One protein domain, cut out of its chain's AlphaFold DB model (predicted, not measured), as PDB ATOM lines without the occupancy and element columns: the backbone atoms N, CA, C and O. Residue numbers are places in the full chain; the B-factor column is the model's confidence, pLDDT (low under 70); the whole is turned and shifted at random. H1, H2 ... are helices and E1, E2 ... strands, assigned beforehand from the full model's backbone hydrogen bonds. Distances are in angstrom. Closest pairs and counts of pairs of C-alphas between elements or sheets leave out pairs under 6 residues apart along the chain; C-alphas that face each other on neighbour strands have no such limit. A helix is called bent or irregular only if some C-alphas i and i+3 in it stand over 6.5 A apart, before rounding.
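This is residues 144 to 302 of the 312 residues of a protein of Vibrio crassostreae (UniProt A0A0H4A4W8). Helices are packed round H2, which lies near the middle with H1, H3, H4 and H6b touching it, while a small three-stranded sheet makes one side, covered on one face by H4. The helical hairpin of H5 and H6a makes another side, and beyond the bend in H6 its arm H6b runs on past H2 towards E4; residues 207 to 212 stick out as a free loop. The printed part has 159 residues, mostly helix, with the order H1 H2 H3 E1 E2 E3 H4 H5 H6 E4. The sheet, E1 - E2 - E3, is antiparallel; the whole is compact, with a radius of gyration of the C-alphas of 15.8 A and spans of 48 by 36 by 35 A.

H1, residues 147 to 159, is 19.3 A long and begins at C-alpha 147 (4.907, 41.149, 24.688); it is only just irregular, with C-alphas 152 and 155 6.7 A apart. H2 is residues 166 to 178, 18.7 A. H3, residues 182 to 188, is only just irregular too, with C-alphas 185 and 188 6.9 A apart. E1 is residues 190 to 194, E2 198 to 202 and E3 217 to 220. H4 is residues 225 to 237, 18.5 A, and H5 is residues 239 to 249, 15.3 A. H6, residues 254 to 277, was assigned as one helix by its hydrogen bonds but is bent, with C-alphas 264 and 267 7.7 A apart; its arms are H6a, 254 to 264, and H6b, 267 to 277. E4, residues 281 to 283, ends at C-alpha 283 (4.434, 26.920, 24.657).

H1 and H2 touch, closest at the C-alphas of Leu 157 and Gly 173, 4.7 A, at a steep tilt of 52 degrees, opposite ways. H2 touches H6b with residues 168 to 172 alone, closest at the C-alphas of Gln 168 and Ser 269, 5.4 A. H3 and H2 touch about perpendicular, at 88 degrees, closest at the C-alphas of Val 185 and Ala 175, 6.7 A. E1, E2 and E3 form a meander, each strand the antiparallel neighbour of the one before; N 192 and O 200 are 2.9 A apart, and N 201 and O 217 2.8 A, within hydrogen-bond range. H4 is on this sheet, over E1, at a height over the sheet of 8.7 A. H5 and H6a form a helical hairpin with a shallow tilt of 22 degrees, closest at the C-alphas of Ile 248 and Lys 257, 5.1 A. E4 pairs with no named strand, but residues 281 to 282 of E4 pair antiparallel with residues 144 to 145. Every O i to N i+4 pair is within hydrogen-bond range in H2, H4, H5, H6a and H6b, against 6 of 9 in H1 and 2 of 3 in H3.

The two C-alphas farthest apart, those of Gln 250 and Asp 285, are 49.6 A apart. The printed part has no cut, and the link from E2 to E3, 14 residues, is long. Mean pLDDT of the printed part is 83.8; residues 208 to 214 and 288 to 302 are under 70.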
ATOM      1  N   VAL A 144       2.555  31.353  24.605       79.56
ATOM      2  CA  VAL A 144       2.896  32.456  25.500       79.56
ATOM      3  C   VAL A 144       3.846  33.395  24.762       79.56
ATOM      4  O   VAL A 144       4.896  32.984  24.276       79.56
ATOM      5  N   TYR A 145       3.462  34.666  24.661       82.19
ATOM      6  CA  TYR A 145       4.224  35.695  23.955       82.19
ATOM      7  C   TYR A 145       4.881  36.638  24.963       82.19
ATOM      8  O   TYR A 145       4.188  37.200  25.820       82.19
ATOM      9  N   ASP A 146       6.182  36.889  24.820       84.75
ATOM     10  CA  ASP A 146       6.840  37.965  25.562       84.75
ATOM     11  C   ASP A 146       6.530  39.323  24.914       84.75
ATOM     12  O   ASP A 146       7.285  39.871  24.109       84.75
ATOM     13  N   TYR A 147       5.364  39.876  25.246       82.81
ATOM     14  CA  TYR A 147       4.907  41.149  24.688       82.81
ATOM     15  C   TYR A 147       5.832  42.326  25.015       82.81
ATOM     16  O   TYR A 147       5.852  43.302  24.259       82.81
ATOM     17  N   LYS A 148       6.577  42.264  26.126       87.38
ATOM     18  CA  LYS A 148       7.482  43.341  26.536       87.38
ATOM     19  C   LYS A 148       8.715  43.357  25.639       87.38
ATOM     20  O   LYS A 148       9.062  44.417  25.115       87.38
ATOM     21  N   GLU A 149       9.322  42.195  25.419       88.75
ATOM     22  CA  GLU A 149      10.459  42.055  24.508       88.75
ATOM     23  C   GLU A 149      10.037  42.328  23.061       88.75
ATOM     24  O   GLU A 149      10.650  43.151  22.382       88.75
ATOM     25  N   ILE A 150       8.906  41.770  22.608       86.88
ATOM     26  CA  ILE A 150       8.371  42.040  21.262       86.88
ATOM     27  C   ILE A 150       8.138  43.542  21.054       86.88
ATOM     28  O   ILE A 150       8.503  44.077  20.008       86.88
ATOM     29  N   GLY A 151       7.547  44.238  22.031       87.81
ATOM     30  CA  GLY A 151       7.334  45.685  21.958       87.81
ATOM     31  C   GLY A 151       8.642  46.479  21.898       87.81
ATOM     32  O   GLY A 151       8.731  47.451  21.146       87.81
ATOM     33  N   SER A 152       9.661  46.036  22.636       91.38
ATOM     34  CA  SER A 152      10.988  46.667  22.685       91.38
ATOM     35  C   SER A 152      11.797  46.446  21.401       91.38
ATOM     36  O   SER A 152      12.579  47.313  21.023       91.38
ATOM     37  N   LEU A 153      11.547  45.352  20.673       92.88
ATOM     38  CA  LEU A 153      12.165  45.082  19.372       92.88
ATOM     39  C   LEU A 153      11.641  45.968  18.237       92.88
ATOM     40  O   LEU A 153      12.336  46.155  17.237       92.88
ATOM     41  N   ILE A 154      10.414  46.492  18.329       93.38
ATOM     42  CA  ILE A 154       9.798  47.223  17.208       93.38
ATOM     43  C   ILE A 154      10.674  48.407  16.749       93.38
ATOM     44  O   ILE A 154      10.954  48.480  15.550       93.38
ATOM     45  N   PRO A 155      11.158  49.307  17.630       95.00
ATOM     46  CA  PRO A 155      12.054  50.392  17.224       95.00
ATOM     47  C   PRO A 155      13.374  49.920  16.594       95.00
ATOM     48  O   PRO A 155      13.821  50.518  15.615       95.00
ATOM     49  N   GLU A 156      13.988  48.841  17.092       95.31
ATOM     50  CA  GLU A 156      15.211  48.270  16.496       95.31
ATOM     51  C   GLU A 156      14.963  47.744  15.076       95.31
ATOM     52  O   GLU A 156      15.732  48.001  14.144       95.31
ATOM     53  N   LEU A 157      13.847  47.037  14.877       95.88
ATOM     54  CA  LEU A 157      13.456  46.532  13.563       95.88
ATOM     55  C   LEU A 157      13.175  47.675  12.587       95.88
ATOM     56  O   LEU A 157      13.598  47.611  11.432       95.88
ATOM     57  N   LEU A 158      12.496  48.730  13.048       96.69
ATOM     58  CA  LEU A 158      12.211  49.910  12.235       96.69
ATOM     59  C   LEU A 158      13.493  50.658  11.859       96.69
ATOM     60  O   LEU A 158      13.616  51.076  10.717       96.69
ATOM     61  N   THR A 159      14.474  50.784  12.751       95.81
ATOM     62  CA  THR A 159      15.723  51.534  12.492       95.81
ATOM     63  C   THR A 159      16.798  50.734  11.749       95.81
ATOM     64  O   THR A 159      17.785  51.305  11.284       95.81
ATOM     65  N   THR A 160      16.596  49.428  11.561       96.38
ATOM     66  CA  THR A 160      17.513  48.559  10.810       96.38
ATOM     67  C   THR A 160      17.725  49.062   9.371       96.38
ATOM     68  O   THR A 160      16.796  49.537   8.712       96.38
ATOM     69  N   SER A 161      18.951  48.935   8.847       94.25
ATOM     70  CA  SER A 161      19.269  49.243   7.441       94.25
ATOM     71  C   SER A 161      18.437  48.390   6.476       94.25
ATOM     72  O   SER A 161      18.195  47.218   6.735       94.25
ATOM     73  N   THR A 162      18.020  48.938   5.334       94.56
ATOM     74  CA  THR A 162      17.314  48.177   4.283       94.56
ATOM     75  C   THR A 162      18.260  47.438   3.328       94.56
ATOM     76  O   THR A 162      17.788  46.719   2.448       94.56
ATOM     77  N   ALA A 163      19.580  47.585   3.486       90.44
ATOM     78  CA  ALA A 163      20.573  46.903   2.656       90.44
ATOM     79  C   ALA A 163      20.595  45.381   2.903       90.44
ATOM     80  O   ALA A 163      20.301  44.910   4.003       90.44
ATOM     81  N   GLY A 164      20.977  44.606   1.881       90.25
ATOM     82  CA  GLY A 164      21.087  43.146   1.976       90.25
ATOM     83  C   GLY A 164      19.775  42.485   2.412       90.25
ATOM     84  O   GLY A 164      18.748  42.670   1.764       90.25
ATOM     85  N   ASP A 165      19.818  41.742   3.523       88.31
ATOM     86  CA  ASP A 165      18.655  41.101   4.160       88.31
ATOM     87  C   ASP A 165      18.035  41.935   5.309       88.31
ATOM     88  O   ASP A 165      17.332  41.427   6.188       88.31
ATOM     89  N   GLY A 166      18.316  43.237   5.350       93.00
ATOM     90  CA  GLY A 166      17.760  44.131   6.360       93.00
ATOM     91  C   GLY A 166      16.317  44.570   6.075       93.00
ATOM     92  O   GLY A 166      15.536  44.786   7.004       93.00
ATOM     93  N   TRP A 167      15.899  44.609   4.804       94.44
ATOM     94  CA  TRP A 167      14.522  44.963   4.428       94.44
ATOM     95  C   TRP A 167      13.477  43.994   5.011       94.44
ATOM     96  O   TRP A 167      12.354  44.416   5.291       94.44
ATOM     97  N   GLN A 168      13.823  42.718   5.242       93.25
ATOM     98  CA  GLN A 168      12.931  41.750   5.892       93.25
ATOM     99  C   GLN A 168      12.623  42.169   7.336       93.25
ATOM    100  O   GLN A 168      11.468  42.087   7.757       93.25
ATOM    101  N   LYS A 169      13.641  42.630   8.076       94.06
ATOM    102  CA  LYS A 169      13.505  43.107   9.461       94.06
ATOM    103  C   LYS A 169      12.677  44.383   9.516       94.06
ATOM    104  O   LYS A 169      11.738  44.462  10.300       94.06
ATOM    105  N   VAL A 170      12.955  45.322   8.614       96.06
ATOM    106  CA  VAL A 170      12.190  46.569   8.493       96.06
ATOM    107  C   VAL A 170      10.714  46.289   8.201       96.06
ATOM    108  O   VAL A 170       9.833  46.807   8.884       96.06
ATOM    109  N   ALA A 171      10.420  45.407   7.240       94.94
ATOM    110  CA  ALA A 171       9.048  45.024   6.917       94.94
ATOM    111  C   ALA A 171       8.331  44.332   8.089       94.94
ATOM    112  O   ALA A 171       7.141  44.571   8.305       94.94
ATOM    113  N   LEU A 172       9.043  43.498   8.858       92.81
ATOM    114  CA  LEU A 172       8.519  42.891  10.081       92.81
ATOM    115  C   LEU A 172       8.212  43.954  11.144       92.81
ATOM    116  O   LEU A 172       7.126  43.923  11.718       92.81
ATOM    117  N   GLY A 173       9.111  44.919  11.351       94.06
ATOM    118  CA  GLY A 173       8.913  46.040  12.271       94.06
ATOM    119  C   GLY A 173       7.664  46.854  11.933       94.06
ATOM    120  O   GLY A 173       6.825  47.080  12.803       94.06
ATOM    121  N   VAL A 174       7.470  47.209  10.657       94.88
ATOM    122  CA  VAL A 174       6.252  47.907  10.200       94.88
ATOM    123  C   VAL A 174       5.004  47.054  10.438       94.88
ATOM    124  O   VAL A 174       3.990  47.559  10.926       94.88
ATOM    125  N   ALA A 175       5.059  45.760  10.109       91.88
ATOM    126  CA  ALA A 175       3.927  44.858  10.288       91.88
ATOM    127  C   ALA A 175       3.529  44.707  11.765       91.88
ATOM    128  O   ALA A 175       2.338  44.736  12.061       91.88
ATOM    129  N   LEU A 176       4.498  44.605  12.680       90.69
ATOM    130  CA  LEU A 176       4.256  44.563  14.126       90.69
ATOM    131  C   LEU A 176       3.722  45.904  14.645       90.69
ATOM    132  O   LEU A 176       2.751  45.928  15.394       90.69
ATOM    133  N   ALA A 177       4.294  47.026  14.199       93.38
ATOM    134  CA  ALA A 177       3.895  48.360  14.650       93.38
ATOM    135  C   ALA A 177       2.458  48.740  14.260       93.38
ATOM    136  O   ALA A 177       1.827  49.552  14.943       93.38
ATOM    137  N   THR A 178       1.954  48.193  13.150       91.25
ATOM    138  CA  THR A 178       0.682  48.607  12.527       91.25
ATOM    139  C   THR A 178      -0.351  47.486  12.409       91.25
ATOM    140  O   THR A 178      -1.480  47.732  11.976       91.25
ATOM    141  N   CYS A 179       0.022  46.246  12.732       87.88
ATOM    142  CA  CYS A 179      -0.781  45.041  12.509       87.88
ATOM    143  C   CYS A 179      -1.293  44.911  11.058       87.88
ATOM    144  O   CYS A 179      -2.364  44.345  10.809       87.88
ATOM    145  N   ARG A 180      -0.565  45.473  10.079       88.00
ATOM    146  CA  ARG A 180      -0.930  45.395   8.658       88.00
ATOM    147  C   ARG A 180      -0.348  44.163   7.994       88.00
ATOM    148  O   ARG A 180       0.694  43.635   8.365       88.00
ATOM    149  N   ARG A 181      -1.038  43.710   6.952       85.25
ATOM    150  CA  ARG A 181      -0.654  42.533   6.175       85.25
ATOM    151  C   ARG A 181       0.593  42.801   5.337       85.25
ATOM    152  O   ARG A 181       0.752  43.896   4.825       85.25
ATOM    153  N   SER A 182       1.385  41.766   5.057       85.62
ATOM    154  CA  SER A 182       2.551  41.863   4.154       85.62
ATOM    155  C   SER A 182       2.268  42.636   2.855       85.62
ATOM    156  O   SER A 182       2.964  43.594   2.553       85.62
ATOM    157  N   TYR A 183       1.207  42.279   2.121       86.19
ATOM    158  CA  TYR A 183       0.829  42.959   0.870       86.19
ATOM    159  C   TYR A 183       0.530  44.457   1.038       86.19
ATOM    160  O   TYR A 183       0.842  45.270   0.174       86.19
ATOM    161  N   GLU A 184      -0.051  44.820   2.175       89.69
ATOM    162  CA  GLU A 184      -0.374  46.199   2.540       89.69
ATOM    163  C   GLU A 184       0.892  46.984   2.895       89.69
ATOM    164  O   GLU A 184       1.074  48.098   2.417       89.69
ATOM    165  N   VAL A 185       1.808  46.369   3.648       92.56
ATOM    166  CA  VAL A 185       3.105  46.956   4.013       92.56
ATOM    167  C   VAL A 185       3.979  47.188   2.781       92.56
ATOM    168  O   VAL A 185       4.467  48.297   2.575       92.56
ATOM    169  N   PHE A 186       4.149  46.180   1.924       92.75
ATOM    170  CA  PHE A 186       5.072  46.280   0.791       92.75
ATOM    171  C   PHE A 186       4.559  47.140  -0.363       92.75
ATOM    172  O   PHE A 186       5.381  47.730  -1.054       92.75
ATOM    173  N   TYR A 187       3.245  47.192  -0.596       92.19
ATOM    174  CA  TYR A 187       2.714  47.764  -1.835       92.19
ATOM    175  C   TYR A 187       1.430  48.572  -1.636       92.19
ATOM    176  O   TYR A 187       1.403  49.759  -1.930       92.19
ATOM    177  N   LEU A 188       0.361  47.945  -1.132       90.19
ATOM    178  CA  LEU A 188      -0.989  48.488  -1.319       90.19
ATOM    179  C   LEU A 188      -1.331  49.687  -0.424       90.19
ATOM    180  O   LEU A 188      -2.072  50.570  -0.853       90.19
ATOM    181  N   SER A 189      -0.898  49.688   0.838       92.69
ATOM    182  CA  SER A 189      -1.401  50.669   1.803       92.69
ATOM    183  C   SER A 189      -0.607  51.963   1.791       92.69
ATOM    184  O   SER A 189       0.612  51.932   1.650       92.69
ATOM    185  N   SER A 190      -1.273  53.092   2.023       94.31
ATOM    186  CA  SER A 190      -0.591  54.333   2.415       94.31
ATOM    187  C   SER A 190      -0.739  54.539   3.915       94.31
ATOM    188  O   SER A 190      -1.756  54.142   4.494       94.31
ATOM    189  N   PHE A 191       0.275  55.133   4.534       96.06
ATOM    190  CA  PHE A 191       0.361  55.356   5.970       96.06
ATOM    191  C   PHE A 191       0.612  56.840   6.206       96.06
ATOM    192  O   PHE A 191       1.566  57.372   5.665       96.06
ATOM    193  N   GLU A 192      -0.242  57.492   6.987       97.12
ATOM    194  CA  GLU A 192      -0.126  58.918   7.304       97.12
ATOM    195  C   GLU A 192      -0.116  59.078   8.828       97.12
ATOM    196  O   GLU A 192      -1.077  58.677   9.509       97.12
ATOM    197  N   ALA A 193       0.958  59.640   9.383       96.69
ATOM    198  CA  ALA A 193       1.077  59.877  10.813       96.69
ATOM    199  C   ALA A 193      -0.021  60.825  11.314       96.69
ATOM    200  O   ALA A 193      -0.404  61.806  10.671       96.69
ATOM    201  N   LYS A 194      -0.549  60.532  12.504       95.81
ATOM    202  CA  LYS A 194      -1.512  61.386  13.209       95.81
ATOM    203  C   LYS A 194      -1.017  61.657  14.622       95.81
ATOM    204  O   LYS A 194      -0.131  60.974  15.126       95.81
ATOM    205  N   ALA A 195      -1.601  62.665  15.267       89.06
ATOM    206  CA  ALA A 195      -1.253  63.014  16.638       89.06
ATOM    207  C   ALA A 195      -1.472  61.832  17.605       89.06
ATOM    208  O   ALA A 195      -2.462  61.094  17.515       89.06
ATOM    209  N   GLY A 196      -0.552  61.687  18.562       90.88
ATOM    210  CA  GLY A 196      -0.517  60.565  19.498       90.88
ATOM    211  C   GLY A 196      -0.017  59.269  18.851       90.88
ATOM    212  O   GLY A 196       0.601  59.278  17.798       90.88
ATOM    213  N   ARG A 197      -0.285  58.120  19.478       93.00
ATOM    214  CA  ARG A 197       0.104  56.790  18.969       93.00
ATOM    215  C   ARG A 197      -0.899  56.259  17.938       93.00
ATOM    216  O   ARG A 197      -1.501  55.202  18.130       93.00
ATOM    217  N   LYS A 198      -1.145  57.030  16.876       94.44
ATOM    218  CA  LYS A 198      -2.156  56.728  15.849       94.44
ATOM    219  C   LYS A 198      -1.615  56.945  14.440       94.44
ATOM    220  O   LYS A 198      -0.889  57.900  14.189       94.44
ATOM    221  N   ILE A 199      -2.036  56.094  13.513       95.62
ATOM    222  CA  ILE A 199      -1.680  56.185  12.095       95.62
ATOM    223  C   ILE A 199      -2.929  55.984  11.238       95.62
ATOM    224  O   ILE A 199      -3.759  55.117  11.526       95.62
ATOM    225  N   LYS A 200      -3.109  56.816  10.213       96.50
ATOM    226  CA  LYS A 200      -4.192  56.664   9.240       96.50
ATOM    227  C   LYS A 200      -3.704  55.771   8.109       96.50
ATOM    228  O   LYS A 200      -2.638  56.000   7.552       96.50
ATOM    229  N   VAL A 201      -4.488  54.747   7.791       93.81
ATOM    230  CA  VAL A 201      -4.164  53.757   6.763       93.81
ATOM    231  C   VAL A 201      -5.225  53.786   5.672       93.81
ATOM    232  O   VAL A 201      -6.423  53.790   5.965       93.81
ATOM    233  N   THR A 202      -4.782  53.772   4.420       92.75
ATOM    234  CA  THR A 202      -5.618  53.569   3.225       92.75
ATOM    235  C   THR A 202      -5.149  52.321   2.473       92.75
ATOM    236  O   THR A 202      -4.113  51.753   2.806       92.75
ATOM    237  N   GLY A 203      -5.906  51.851   1.475       87.94
ATOM    238  CA  GLY A 203      -5.482  50.724   0.629       87.94
ATOM    239  C   GLY A 203      -5.513  49.368   1.347       87.94
ATOM    240  O   GLY A 203      -4.482  48.781   1.663       87.94
ATOM    241  N   PHE A 204      -6.710  48.845   1.614       85.75
ATOM    242  CA  PHE A 204      -6.905  47.568   2.312       85.75
ATOM    243  C   PHE A 204      -6.960  46.377   1.349       85.75
ATOM    244  O   PHE A 204      -7.635  46.431   0.324       85.75
ATOM    245  N   SER A 205      -6.306  45.269   1.709       81.19
ATOM    246  CA  SER A 205      -6.355  44.022   0.931       81.19
ATOM    247  C   SER A 205      -7.560  43.146   1.303       81.19
ATOM    248  O   SER A 205      -8.147  43.294   2.378       81.19
ATOM    249  N   LYS A 206      -7.891  42.181   0.428       77.25
ATOM    250  CA  LYS A 206      -9.014  41.229   0.574       77.25
ATOM    251  C   LYS A 206     -10.404  41.881   0.677       77.25
ATOM    252  O   LYS A 206     -11.308  41.287   1.261       77.25
ATOM    253  N   LYS A 207     -10.580  43.062   0.084       75.31
ATOM    254  CA  LYS A 207     -11.910  43.639  -0.146       75.31
ATOM    255  C   LYS A 207     -12.680  42.747  -1.125       75.31
ATOM    256  O   LYS A 207     -12.096  42.270  -2.101       75.31
ATOM    257  N   LYS A 208     -13.972  42.509  -0.892       63.91
ATOM    258  CA  LYS A 208     -14.835  41.903  -1.918       63.91
ATOM    259  C   LYS A 208     -15.401  43.001  -2.816       63.91
ATOM    260  O   LYS A 208     -15.733  44.081  -2.343       63.91
ATOM    261  N   ALA A 209     -15.550  42.706  -4.106       55.03
ATOM    262  CA  ALA A 209     -16.176  43.628  -5.050       55.03
ATOM    263  C   ALA A 209     -17.611  43.992  -4.603       55.03
ATOM    264  O   ALA A 209     -18.476  43.114  -4.452       55.03
ATOM    265  N   GLY A 210     -17.854  45.289  -4.396       50.91
ATOM    266  CA  GLY A 210     -19.134  45.843  -3.947       50.91
ATOM    267  C   GLY A 210     -19.380  45.807  -2.432       50.91
ATOM    268  O   GLY A 210     -20.538  45.824  -2.032       50.91
ATOM    269  N   GLU A 211     -18.344  45.694  -1.594       56.41
ATOM    270  CA  GLU A 211     -18.417  46.106  -0.180       56.41
ATOM    271  C   GLU A 211     -18.004  47.585  -0.077       56.41
ATOM    272  O   GLU A 211     -16.998  47.969  -0.674       56.41
ATOM    273  N   TYR A 212     -18.779  48.401   0.654       48.94
ATOM    274  CA  TYR A 212     -18.515  49.832   0.847       48.94
ATOM    275  C   TYR A 212     -17.077  50.079   1.302       48.94
ATOM    276  O   TYR A 212     -16.571  49.445   2.237       48.94
ATOM    277  N   GLU A 213     -16.414  51.014   0.630       53.47
ATOM    278  CA  GLU A 213     -15.036  51.352   0.927       53.47
ATOM    279  C   GLU A 213     -14.937  52.057   2.276       53.47
ATOM    280  O   GLU A 213     -15.445  53.157   2.471       53.47
ATOM    281  N   ARG A 214     -14.179  51.476   3.210       61.34
ATOM    282  CA  ARG A 214     -13.433  52.337   4.126       61.34
ATOM    283  C   ARG A 214     -12.288  52.920   3.310       61.34
ATOM    284  O   ARG A 214     -11.269  52.251   3.129       61.34
ATOM    285  N   GLU A 215     -12.484  54.126   2.787       75.81
ATOM    286  CA  GLU A 215     -11.440  54.877   2.078       75.81
ATOM    287  C   GLU A 215     -10.188  55.009   2.956       75.81
ATOM    288  O   GLU A 215      -9.056  54.851   2.497       75.81
ATOM    289  N   SER A 216     -10.400  55.204   4.262       88.00
ATOM    290  CA  SER A 216      -9.341  55.260   5.261       88.00
ATOM    291  C   SER A 216      -9.806  54.791   6.641       88.00
ATOM    292  O   SER A 216     -10.994  54.834   6.963       88.00
ATOM    293  N   VAL A 217      -8.866  54.327   7.467       90.19
ATOM    294  CA  VAL A 217      -9.097  54.002   8.882       90.19
ATOM    295  C   VAL A 217      -7.917  54.492   9.710       90.19
ATOM    296  O   VAL A 217      -6.771  54.187   9.391       90.19
ATOM    297  N   THR A 218      -8.195  55.200  10.802       93.38
ATOM    298  CA  THR A 218      -7.185  55.530  11.815       93.38
ATOM    299  C   THR A 218      -7.080  54.393  12.822       93.38
ATOM    300  O   THR A 218      -8.077  54.015  13.437       93.38
ATOM    301  N   ILE A 219      -5.878  53.849  12.994       90.75
ATOM    302  CA  ILE A 219      -5.589  52.718  13.881       90.75
ATOM    303  C   ILE A 219      -4.541  53.103  14.937       90.75
ATOM    304  O   ILE A 219      -3.759  54.031  14.705       90.75
ATOM    305  N   PRO A 220      -4.508  52.421  16.096       93.19
ATOM    306  CA  PRO A 220      -3.401  52.559  17.036       93.19
ATOM    307  C   PRO A 220      -2.089  52.066  16.408       93.19
ATOM    308  O   PRO A 220      -2.089  51.130  15.608       93.19
ATOM    309  N   CYS A 221      -0.978  52.693  16.788       92.62
ATOM    310  CA  CYS A 221       0.366  52.323  16.354       92.62
ATOM    311  C   CYS A 221       1.259  52.059  17.571       92.62
ATOM    312  O   CYS A 221       1.298  52.866  18.501       92.62
ATOM    313  N   LEU A 222       1.975  50.932  17.572       91.19
ATOM    314  CA  LEU A 222       2.843  50.544  18.694       91.19
ATOM    315  C   LEU A 222       4.186  51.296  18.701       91.19
ATOM    316  O   LEU A 222       4.853  51.358  19.730       91.19
ATOM    317  N   ALA A 223       4.560  51.921  17.586       92.81
ATOM    318  CA  ALA A 223       5.748  52.761  17.451       92.81
ATOM    319  C   ALA A 223       5.366  54.244  17.314       92.81
ATOM    320  O   ALA A 223       4.189  54.600  17.388       92.81
ATOM    321  N   ASP A 224       6.363  55.116  17.172       95.31
ATOM    322  CA  ASP A 224       6.122  56.488  16.726       95.31
ATOM    323  C   ASP A 224       5.520  56.446  15.303       95.31
ATOM    324  O   ASP A 224       6.159  55.893  14.400       95.31
ATOM    325  N   PRO A 225       4.301  56.980  15.072       96.44
ATOM    326  CA  PRO A 225       3.672  56.939  13.755       96.44
ATOM    327  C   PRO A 225       4.510  57.591  12.657       96.44
ATOM    328  O   PRO A 225       4.496  57.100  11.531       96.44
ATOM    329  N   LYS A 226       5.256  58.654  12.984       97.00
ATOM    330  CA  LYS A 226       6.105  59.345  12.010       97.00
ATOM    331  C   LYS A 226       7.275  58.463  11.580       97.00
ATOM    332  O   LYS A 226       7.546  58.328  10.393       97.00
ATOM    333  N   MET A 227       7.888  57.766  12.537       96.56
ATOM    334  CA  MET A 227       8.932  56.778  12.255       96.56
ATOM    335  C   MET A 227       8.415  55.648  11.355       96.56
ATOM    336  O   MET A 227       9.146  55.172  10.489       96.56
ATOM    337  N   VAL A 228       7.170  55.202  11.549       96.88
ATOM    338  CA  VAL A 228       6.565  54.155  10.711       96.88
ATOM    339  C   VAL A 228       6.337  54.641   9.285       96.88
ATOM    340  O   VAL A 228       6.700  53.921   8.358       96.88
ATOM    341  N   GLU A 229       5.767  55.833   9.109       97.25
ATOM    342  CA  GLU A 229       5.559  56.462   7.798       97.25
ATOM    343  C   GLU A 229       6.883  56.576   7.022       97.25
ATOM    344  O   GLU A 229       7.029  55.966   5.962       97.25
ATOM    345  N   GLU A 230       7.902  57.201   7.620       97.06
ATOM    346  CA  GLU A 230       9.236  57.349   7.015       97.06
ATOM    347  C   GLU A 230       9.903  55.993   6.714       97.06
ATOM    348  O   GLU A 230      10.603  55.809   5.713       97.06
ATOM    349  N   THR A 231       9.685  55.000   7.580       97.56
ATOM    350  CA  THR A 231      10.242  53.656   7.404       97.56
ATOM    351  C   THR A 231       9.587  52.902   6.251       97.56
ATOM    352  O   THR A 231      10.280  52.169   5.542       97.56
ATOM    353  N   VAL A 232       8.281  53.076   6.033       97.12
ATOM    354  CA  VAL A 232       7.587  52.496   4.876       97.12
ATOM    355  C   VAL A 232       8.150  53.071   3.581       97.12
ATOM    356  O   VAL A 232       8.470  52.300   2.674       97.12
ATOM    357  N   ASP A 233       8.354  54.384   3.515       96.38
ATOM    358  CA  ASP A 233       8.919  55.032   2.331       96.38
ATOM    359  C   ASP A 233      10.343  54.548   2.053       96.38
ATOM    360  O   ASP A 233      10.669  54.161   0.927       96.38
ATOM    361  N   ARG A 234      11.182  54.451   3.090       97.06
ATOM    362  CA  ARG A 234      12.538  53.898   2.973       97.06
ATOM    363  C   ARG A 234      12.544  52.428   2.550       97.06
ATOM    364  O   ARG A 234      13.384  52.027   1.741       97.06
ATOM    365  N   LEU A 235      11.628  51.616   3.080       97.00
ATOM    366  CA  LEU A 235      11.465  50.217   2.683       97.00
ATOM    367  C   LEU A 235      11.100  50.115   1.202       97.00
ATOM    368  O   LEU A 235      11.703  49.326   0.480       97.00
ATOM    369  N   ARG A 236      10.129  50.907   0.743       96.62
ATOM    370  CA  ARG A 236       9.634  50.860  -0.640       96.62
ATOM    371  C   ARG A 236      10.605  51.465  -1.645       96.62
ATOM    372  O   ARG A 236      10.648  51.007  -2.781       96.62
ATOM    373  N   SER A 237      11.428  52.412  -1.209       96.31
ATOM    374  CA  SER A 237      12.461  53.048  -2.033       96.31
ATOM    375  C   SER A 237      13.727  52.203  -2.182       96.31
ATOM    376  O   SER A 237      14.566  52.498  -3.031       96.31
ATOM    377  N   CYS A 238      13.911  51.145  -1.380       95.69
ATOM    378  CA  CYS A 238      15.097  50.305  -1.526       95.69
ATOM    379  C   CYS A 238      15.046  49.523  -2.849       95.69
ATOM    380  O   CYS A 238      13.990  49.037  -3.255       95.69
ATOM    381  N   GLN A 239      16.198  49.366  -3.511       94.75
ATOM    382  CA  GLN A 239      16.288  48.859  -4.890       94.75
ATOM    383  C   GLN A 239      15.506  47.557  -5.120       94.75
ATOM    384  O   GLN A 239      14.805  47.411  -6.122       94.75
ATOM    385  N   ARG A 240      15.593  46.613  -4.175       93.81
ATOM    386  CA  ARG A 240      14.897  45.324  -4.253       93.81
ATOM    387  C   ARG A 240      13.376  45.485  -4.275       93.81
ATOM    388  O   ARG A 240      12.716  44.848  -5.093       93.81
ATOM    389  N   ILE A 241      12.828  46.290  -3.363       95.44
ATOM    390  CA  ILE A 241      11.378  46.466  -3.226       95.44
ATOM    391  C   ILE A 241      10.851  47.407  -4.308       95.44
ATOM    392  O   ILE A 241       9.846  47.078  -4.923       95.44
ATOM    393  N   ALA A 242      11.563  48.487  -4.632       96.38
ATOM    394  CA  ALA A 242      11.207  49.381  -5.733       96.38
ATOM    395  C   ALA A 242      11.114  48.629  -7.075       96.38
ATOM    396  O   ALA A 242      10.137  48.777  -7.807       96.38
ATOM    397  N   SER A 243      12.078  47.745  -7.372       95.75
ATOM    398  CA  SER A 243      12.031  46.897  -8.573       95.75
ATOM    399  C   SER A 243      10.832  45.942  -8.564       95.75
ATOM    400  O   SER A 243      10.197  45.724  -9.597       95.75
ATOM    401  N   LEU A 244      10.490  45.386  -7.400       95.19
ATOM    402  CA  LEU A 244       9.317  44.529  -7.248       95.19
ATOM    403  C   LEU A 244       8.012  45.305  -7.461       95.19
ATOM    404  O   LEU A 244       7.151  44.820  -8.186       95.19
ATOM    405  N   ILE A 245       7.884  46.494  -6.869       95.69
ATOM    406  CA  ILE A 245       6.734  47.390  -7.051       95.69
ATOM    407  C   ILE A 245       6.571  47.733  -8.535       95.69
ATOM    408  O   ILE A 245       5.500  47.515  -9.086       95.69
ATOM    409  N   SER A 246       7.655  48.120  -9.215       95.94
ATOM    410  CA  SER A 246       7.624  48.425 -10.652       95.94
ATOM    411  C   SER A 246       7.102  47.256 -11.497       95.94
ATOM    412  O   SER A 246       6.301  47.458 -12.404       95.94
ATOM    413  N   ARG A 247       7.494  46.014 -11.175       94.62
ATOM    414  CA  ARG A 247       6.977  44.812 -11.854       94.62
ATOM    415  C   ARG A 247       5.498  44.550 -11.563       94.62
ATOM    416  O   ARG A 247       4.811  43.993 -12.409       94.62
ATOM    417  N   ILE A 248       5.027  44.890 -10.365       94.19
ATOM    418  CA  ILE A 248       3.619  44.743  -9.972       94.19
ATOM    419  C   ILE A 248       2.754  45.775 -10.705       94.19
ATOM    420  O   ILE A 248       1.666  45.436 -11.164       94.19
ATOM    421  N   ASP A 249       3.243  47.006 -10.861       93.88
ATOM    422  CA  ASP A 249       2.518  48.090 -11.535       93.88
ATOM    423  C   ASP A 249       2.357  47.879 -13.047       93.88
ATOM    424  O   ASP A 249       1.463  48.462 -13.650       93.88
ATOM    425  N   GLN A 250       3.164  47.005 -13.654       93.12
ATOM    426  CA  GLN A 250       3.059  46.624 -15.071       93.12
ATOM    427  C   GLN A 250       1.922  45.636 -15.373       93.12
ATOM    428  O   GLN A 250       1.723  45.268 -16.529       93.12
ATOM    429  N   VAL A 251       1.215  45.151 -14.353       90.94
ATOM    430  CA  VAL A 251       0.188  44.116 -14.495       90.94
ATOM    431  C   VAL A 251      -1.166  44.684 -14.106       90.94
ATOM    432  O   VAL A 251      -1.286  45.287 -13.050       90.94
ATOM    433  N   ASP A 252      -2.212  44.443 -14.893       84.31
ATOM    434  CA  ASP A 252      -3.557  44.944 -14.569       84.31
ATOM    435  C   ASP A 252      -4.315  44.032 -13.588       84.31
ATOM    436  O   ASP A 252      -5.075  44.502 -12.738       84.31
ATOM    437  N   SER A 253      -4.084  42.717 -13.662       83.44
ATOM    438  CA  SER A 253      -4.782  41.719 -12.840       83.44
ATOM    439  C   SER A 253      -4.361  41.787 -11.370       83.44
ATOM    440  O   SER A 253      -3.200  41.575 -11.014       83.44
ATOM    441  N   ASN A 254      -5.334  41.991 -10.478       80.12
ATOM    442  CA  ASN A 254      -5.094  42.029  -9.034       80.12
ATOM    443  C   ASN A 254      -4.603  40.680  -8.484       80.12
ATOM    444  O   ASN A 254      -3.817  40.647  -7.533       80.12
ATOM    445  N   ASP A 255      -5.056  39.562  -9.057       81.12
ATOM    446  CA  ASP A 255      -4.596  38.230  -8.653       81.12
ATOM    447  C   ASP A 255      -3.114  38.035  -9.012       81.12
ATOM    448  O   ASP A 255      -2.342  37.517  -8.200       81.12
ATOM    449  N   GLU A 256      -2.691  38.509 -10.185       86.25
ATOM    450  CA  GLU A 256      -1.295  38.426 -10.622       86.25
ATOM    451  C   GLU A 256      -0.385  39.373  -9.828       86.25
ATOM    452  O   GLU A 256       0.681  38.944  -9.382       86.25
ATOM    453  N   LYS A 257      -0.834  40.602  -9.526       89.94
ATOM    454  CA  LYS A 257      -0.138  41.516  -8.597       89.94
ATOM    455  C   LYS A 257       0.164  40.844  -7.253       89.94
ATOM    456  O   LYS A 257       1.296  40.868  -6.761       89.94
ATOM    457  N   ASN A 258      -0.847  40.195  -6.667       85.00
ATOM    458  CA  ASN A 258      -0.707  39.462  -5.408       85.00
ATOM    459  C   ASN A 258       0.264  38.278  -5.524       85.00
ATOM    460  O   ASN A 258       1.042  38.032  -4.601       85.00
ATOM    461  N   GLU A 259       0.222  37.535  -6.633       86.88
ATOM    462  CA  GLU A 259       1.095  36.385  -6.876       86.88
ATOM    463  C   GLU A 259       2.565  36.801  -7.014       86.88
ATOM    464  O   GLU A 259       3.428  36.189  -6.382       86.88
ATOM    465  N   ILE A 260       2.847  37.870  -7.766       91.12
ATOM    466  CA  ILE A 260       4.200  38.416  -7.941       91.12
ATOM    467  C   ILE A 260       4.799  38.798  -6.589       91.12
ATOM    468  O   ILE A 260       5.916  38.373  -6.270       91.12
ATOM    469  N   LEU A 261       4.055  39.545  -5.766       89.25
ATOM    470  CA  LEU A 261       4.531  39.910  -4.435       89.25
ATOM    471  C   LEU A 261       4.737  38.658  -3.575       89.25
ATOM    472  O   LEU A 261       5.808  38.469  -2.996       89.25
ATOM    473  N   ASN A 262       3.727  37.785  -3.507       85.06
ATOM    474  CA  ASN A 262       3.764  36.605  -2.652       85.06
ATOM    475  C   ASN A 262       4.960  35.705  -2.973       85.06
ATOM    476  O   ASN A 262       5.701  35.323  -2.073       85.06
ATOM    477  N   ASN A 263       5.208  35.439  -4.251       86.38
ATOM    478  CA  ASN A 263       6.322  34.596  -4.672       86.38
ATOM    479  C   ASN A 263       7.692  35.252  -4.432       86.38
ATOM    480  O   ASN A 263       8.681  34.540  -4.281       86.38
ATOM    481  N   SER A 264       7.755  36.585  -4.354       89.25
ATOM    482  CA  SER A 264       9.019  37.323  -4.228       89.25
ATOM    483  C   SER A 264       9.474  37.537  -2.782       89.25
ATOM    484  O   SER A 264      10.675  37.485  -2.521       89.25
ATOM    485  N   VAL A 265       8.551  37.782  -1.840       87.88
ATOM    486  CA  VAL A 265       8.925  38.202  -0.469       87.88
ATOM    487  C   VAL A 265       8.490  37.245   0.637       87.88
ATOM    488  O   VAL A 265       9.152  37.185   1.669       87.88
ATOM    489  N   HIS A 266       7.419  36.460   0.458       83.00
ATOM    490  CA  HIS A 266       6.793  35.778   1.599       83.00
ATOM    491  C   HIS A 266       7.699  34.772   2.303       83.00
ATOM    492  O   HIS A 266       7.690  34.722   3.531       83.00
ATOM    493  N   LYS A 267       8.465  33.970   1.553       82.75
ATOM    494  CA  LYS A 267       9.364  32.975   2.153       82.75
ATOM    495  C   LYS A 267      10.388  33.662   3.058       82.75
ATOM    496  O   LYS A 267      10.453  33.370   4.243       82.75
ATOM    497  N   GLN A 268      11.101  34.649   2.519       85.50
ATOM    498  CA  GLN A 268      12.141  35.379   3.242       85.50
ATOM    499  C   GLN A 268      11.585  36.155   4.442       85.50
ATOM    500  O   GLN A 268      12.215  36.170   5.498       85.50
ATOM    501  N   SER A 269      10.398  36.759   4.317       86.12
ATOM    502  CA  SER A 269       9.732  37.427   5.441       86.12
ATOM    503  C   SER A 269       9.328  36.448   6.548       86.12
ATOM    504  O   SER A 269       9.524  36.753   7.721       86.12
ATOM    505  N   ASN A 270       8.805  35.267   6.203       79.88
ATOM    506  CA  ASN A 270       8.454  34.240   7.190       79.88
ATOM    507  C   ASN A 270       9.701  33.667   7.881       79.88
ATOM    508  O   ASN A 270       9.704  33.499   9.101       79.88
ATOM    509  N   ASP A 271      10.770  33.413   7.124       82.31
ATOM    510  CA  ASP A 271      12.042  32.930   7.666       82.31
ATOM    511  C   ASP A 271      12.667  33.970   8.609       82.31
ATOM    512  O   ASP A 271      13.243  33.615   9.636       82.31
ATOM    513  N   CYS A 272      12.555  35.262   8.278       87.00
ATOM    514  CA  CYS A 272      12.996  36.353   9.146       87.00
ATOM    515  C   CYS A 272      12.169  36.413  10.431       87.00
ATOM    516  O   CYS A 272      12.737  36.477  11.515       87.00
ATOM    517  N   ALA A 273      10.842  36.362  10.327       84.19
ATOM    518  CA  ALA A 273       9.982  36.388  11.501       84.19
ATOM    519  C   ALA A 273      10.213  35.192  12.426       84.19
ATOM    520  O   ALA A 273      10.227  35.362  13.636       84.19
ATOM    521  N   SER A 274      10.469  34.009  11.863       80.00
ATOM    522  CA  SER A 274      10.819  32.823  12.654       80.00
ATOM    523  C   SER A 274      12.100  33.032  13.449       80.00
ATOM    524  O   SER A 274      12.149  32.698  14.624       80.00
ATOM    525  N   ARG A 275      13.123  33.625  12.821       84.06
ATOM    526  CA  ARG A 275      14.408  33.915  13.465       84.06
ATOM    527  C   ARG A 275      14.313  35.003  14.532       84.06
ATOM    528  O   ARG A 275      14.989  34.902  15.539       84.06
ATOM    529  N   VAL A 276      13.507  36.040  14.298       86.25
ATOM    530  CA  VAL A 276      13.385  37.185  15.216       86.25
ATOM    531  C   VAL A 276      12.441  36.886  16.382       86.25
ATOM    532  O   VAL A 276      12.702  37.314  17.496       86.25
ATOM    533  N   LEU A 277      11.337  36.175  16.135       83.62
ATOM    534  CA  LEU A 277      10.281  35.962  17.132       83.62
ATOM    535  C   LEU A 277      10.304  34.568  17.765       83.62
ATOM    536  O   LEU A 277       9.606  34.359  18.749       83.62
ATOM    537  N   GLY A 278      11.036  33.601  17.206       77.94
ATOM    538  CA  GLY A 278      10.959  32.196  17.626       77.94
ATOM    539  C   GLY A 278      11.349  31.947  19.084       77.94
ATOM    540  O   GLY A 278      10.778  31.069  19.720       77.94
ATOM    541  N   GLU A 279      12.275  32.739  19.624       77.44
ATOM    542  CA  GLU A 279      12.698  32.656  21.031       77.44
ATOM    543  C   GLU A 279      11.786  33.456  21.976       77.44
ATOM    544  O   GLU A 279      11.787  33.220  23.177       77.44
ATOM    545  N   LEU A 280      10.968  34.364  21.433       79.44
ATOM    546  CA  LEU A 280      10.044  35.220  22.192       79.44
ATOM    547  C   LEU A 280       8.636  34.631  22.311       79.44
ATOM    548  O   LEU A 280       7.716  35.277  22.819       79.44
ATOM    549  N   ILE A 281       8.457  33.425  21.777       76.50
ATOM    550  CA  ILE A 281       7.210  32.680  21.806       76.50
ATOM    551  C   ILE A 281       7.528  31.295  22.350       76.50
ATOM    552  O   ILE A 281       8.261  30.520  21.731       76.50
ATOM    553  N   SER A 282       6.942  30.978  23.494       78.50
ATOM    554  CA  SER A 282       7.014  29.656  24.102       78.50
ATOM    555  C   SER A 282       5.644  28.994  24.116       78.50
ATOM    556  O   SER A 282       4.615  29.641  23.932       78.50
ATOM    557  N   THR A 283       5.625  27.683  24.284       79.25
ATOM    558  CA  THR A 283       4.434  26.920  24.657       79.25
ATOM    559  C   THR A 283       4.179  27.038  26.163       79.25
ATOM    560  O   THR A 283       5.063  27.462  26.917       79.25
ATOM    561  N   THR A 284       2.997  26.646  26.646       75.19
ATOM    562  CA  THR A 284       2.673  26.706  28.085       75.19
ATOM    563  C   THR A 284       3.579  25.816  28.940       75.19
ATOM    564  O   THR A 284       3.807  26.119  30.110       75.19
ATOM    565  N   ASP A 285       4.163  24.767  28.354       76.62
ATOM    566  CA  ASP A 285       5.172  23.903  28.980       76.62
ATOM    567  C   ASP A 285       6.615  24.457  28.888       76.62
ATOM    568  O   ASP A 285       7.569  23.775  29.264       76.62
ATOM    569  N   GLY A 286       6.786  25.695  28.410       70.75
ATOM    570  CA  GLY A 286       8.057  26.421  28.396       70.75
ATOM    571  C   GLY A 286       8.992  26.084  27.231       70.75
ATOM    572  O   GLY A 286      10.134  26.543  27.226       70.75
ATOM    573  N   LYS A 287       8.552  25.308  26.233       71.69
ATOM    574  CA  LYS A 287       9.367  25.013  25.043       71.69
ATOM    575  C   LYS A 287       9.292  26.157  24.034       71.69
ATOM    576  O   LYS A 287       8.230  26.702  23.764       71.69
ATOM    577  N   ALA A 288      10.425  26.508  23.433       61.88
ATOM    578  CA  ALA A 288      10.464  27.535  22.394       61.88
ATOM    579  C   ALA A 288       9.765  27.065  21.106       61.88
ATOM    580  O   ALA A 288       9.980  25.944  20.628       61.88
ATOM    581  N   VAL A 289       8.977  27.948  20.489       63.22
ATOM    582  CA  VAL A 289       8.308  27.684  19.209       63.22
ATOM    583  C   VAL A 289       9.274  28.012  18.063       63.22
ATOM    584  O   VAL A 289       9.193  29.044  17.400       63.22
ATOM    585  N   LEU A 290      10.212  27.095  17.805       51.44
ATOM    586  CA  LEU A 290      11.324  27.300  16.859       51.44
ATOM    587  C   LEU A 290      10.929  27.269  15.371       51.44
ATOM    588  O   LEU A 290      11.731  27.637  14.510       51.44
ATOM    589  N   LYS A 291       9.715  26.826  15.028       53.12
ATOM    590  CA  LYS A 291       9.256  26.781  13.634       53.12
ATOM    591  C   LYS A 291       7.860  27.363  13.463       53.12
ATOM    592  O   LYS A 291       6.863  26.770  13.862       53.12
ATOM    593  N   TRP A 292       7.786  28.457  12.707       54.34
ATOM    594  CA  TRP A 292       6.551  28.964  12.100       54.34
ATOM    595  C   TRP A 292       6.134  28.095  10.901       54.34
ATOM    596  O   TRP A 292       5.957  28.578   9.782       54.34
ATOM    597  N   THR A 293       6.032  26.781  11.082       43.28
ATOM    598  CA  THR A 293       5.725  25.850   9.993       43.28
ATOM    599  C   THR A 293       4.421  25.139  10.262       43.28
ATOM    600  O   THR A 293       4.423  23.982  10.642       43.28
ATOM    601  N   GLU A 294       3.313  25.828  10.011       33.34
ATOM    602  CA  GLU A 294       2.147  25.204   9.388       33.34
ATOM    603  C   GLU A 294       1.210  26.296   8.862       33.34
ATOM    604  O   GLU A 294       0.620  27.065   9.612       33.34
ATOM    605  N   GLY A 295       1.118  26.411   7.534       34.56
ATOM    606  CA  GLY A 295       0.033  27.102   6.830       34.56
ATOM    607  C   GLY A 295      -0.100  28.622   7.004       34.56
ATOM    608  O   GLY A 295      -1.149  29.120   7.390       34.56
ATOM    609  N   GLY A 296       0.894  29.388   6.548       34.06
ATOM    610  CA  GLY A 296       0.634  30.576   5.714       34.06
ATOM    611  C   GLY A 296      -0.171  31.757   6.294       34.06
ATOM    612  O   GLY A 296      -0.458  32.699   5.548       34.06
ATOM    613  N   LYS A 297      -0.501  31.786   7.588       39.06
ATOM    614  CA  LYS A 297      -1.068  32.961   8.272       39.06
ATOM    615  C   LYS A 297       0.005  33.657   9.118       39.06
ATOM    616  O   LYS A 297       0.023  33.591  10.330       39.06
ATOM    617  N   ARG A 298       0.907  34.283   8.354       46.38
ATOM    618  CA  ARG A 298       1.794  35.444   8.569       46.38
ATOM    619  C   ARG A 298       2.159  35.837  10.013       46.38
ATOM    620  O   ARG A 298       1.297  36.204  10.796       46.38
ATOM    621  N   ALA A 299       3.452  36.076  10.225       36.59
ATOM    622  CA  ALA A 299       3.956  36.984  11.259       36.59
ATOM    623  C   ALA A 299       3.370  38.413  11.167       36.59
ATOM    624  O   ALA A 299       3.327  39.140  12.146       36.59
ATOM    625  N   THR A 300       2.814  38.796  10.011       35.03
ATOM    626  CA  THR A 300       2.032  40.035   9.840       35.03
ATOM    627  C   THR A 300       0.566  39.920  10.304       35.03
ATOM    628  O   THR A 300      -0.257  40.755   9.941       35.03
ATOM    629  N   TRP A 301       0.193  38.818  10.958       31.67
ATOM    630  CA  TRP A 301      -1.097  38.580  11.618       31.67
ATOM    631  C   TRP A 301      -0.904  38.227  13.095       31.67
ATOM    632  O   TRP A 301      -1.866  37.791  13.725       31.67
ATOM    633  N   VAL A 302       0.280  38.483  13.675       36.16
ATOM    634  CA  VAL A 302       0.364  38.730  15.120       36.16
ATOM    635  C   VAL A 302      -0.403  40.028  15.367       36.16
ATOM    636  O   VAL A 302       0.153  41.107  15.530       36.16
TER     637      VAL A 302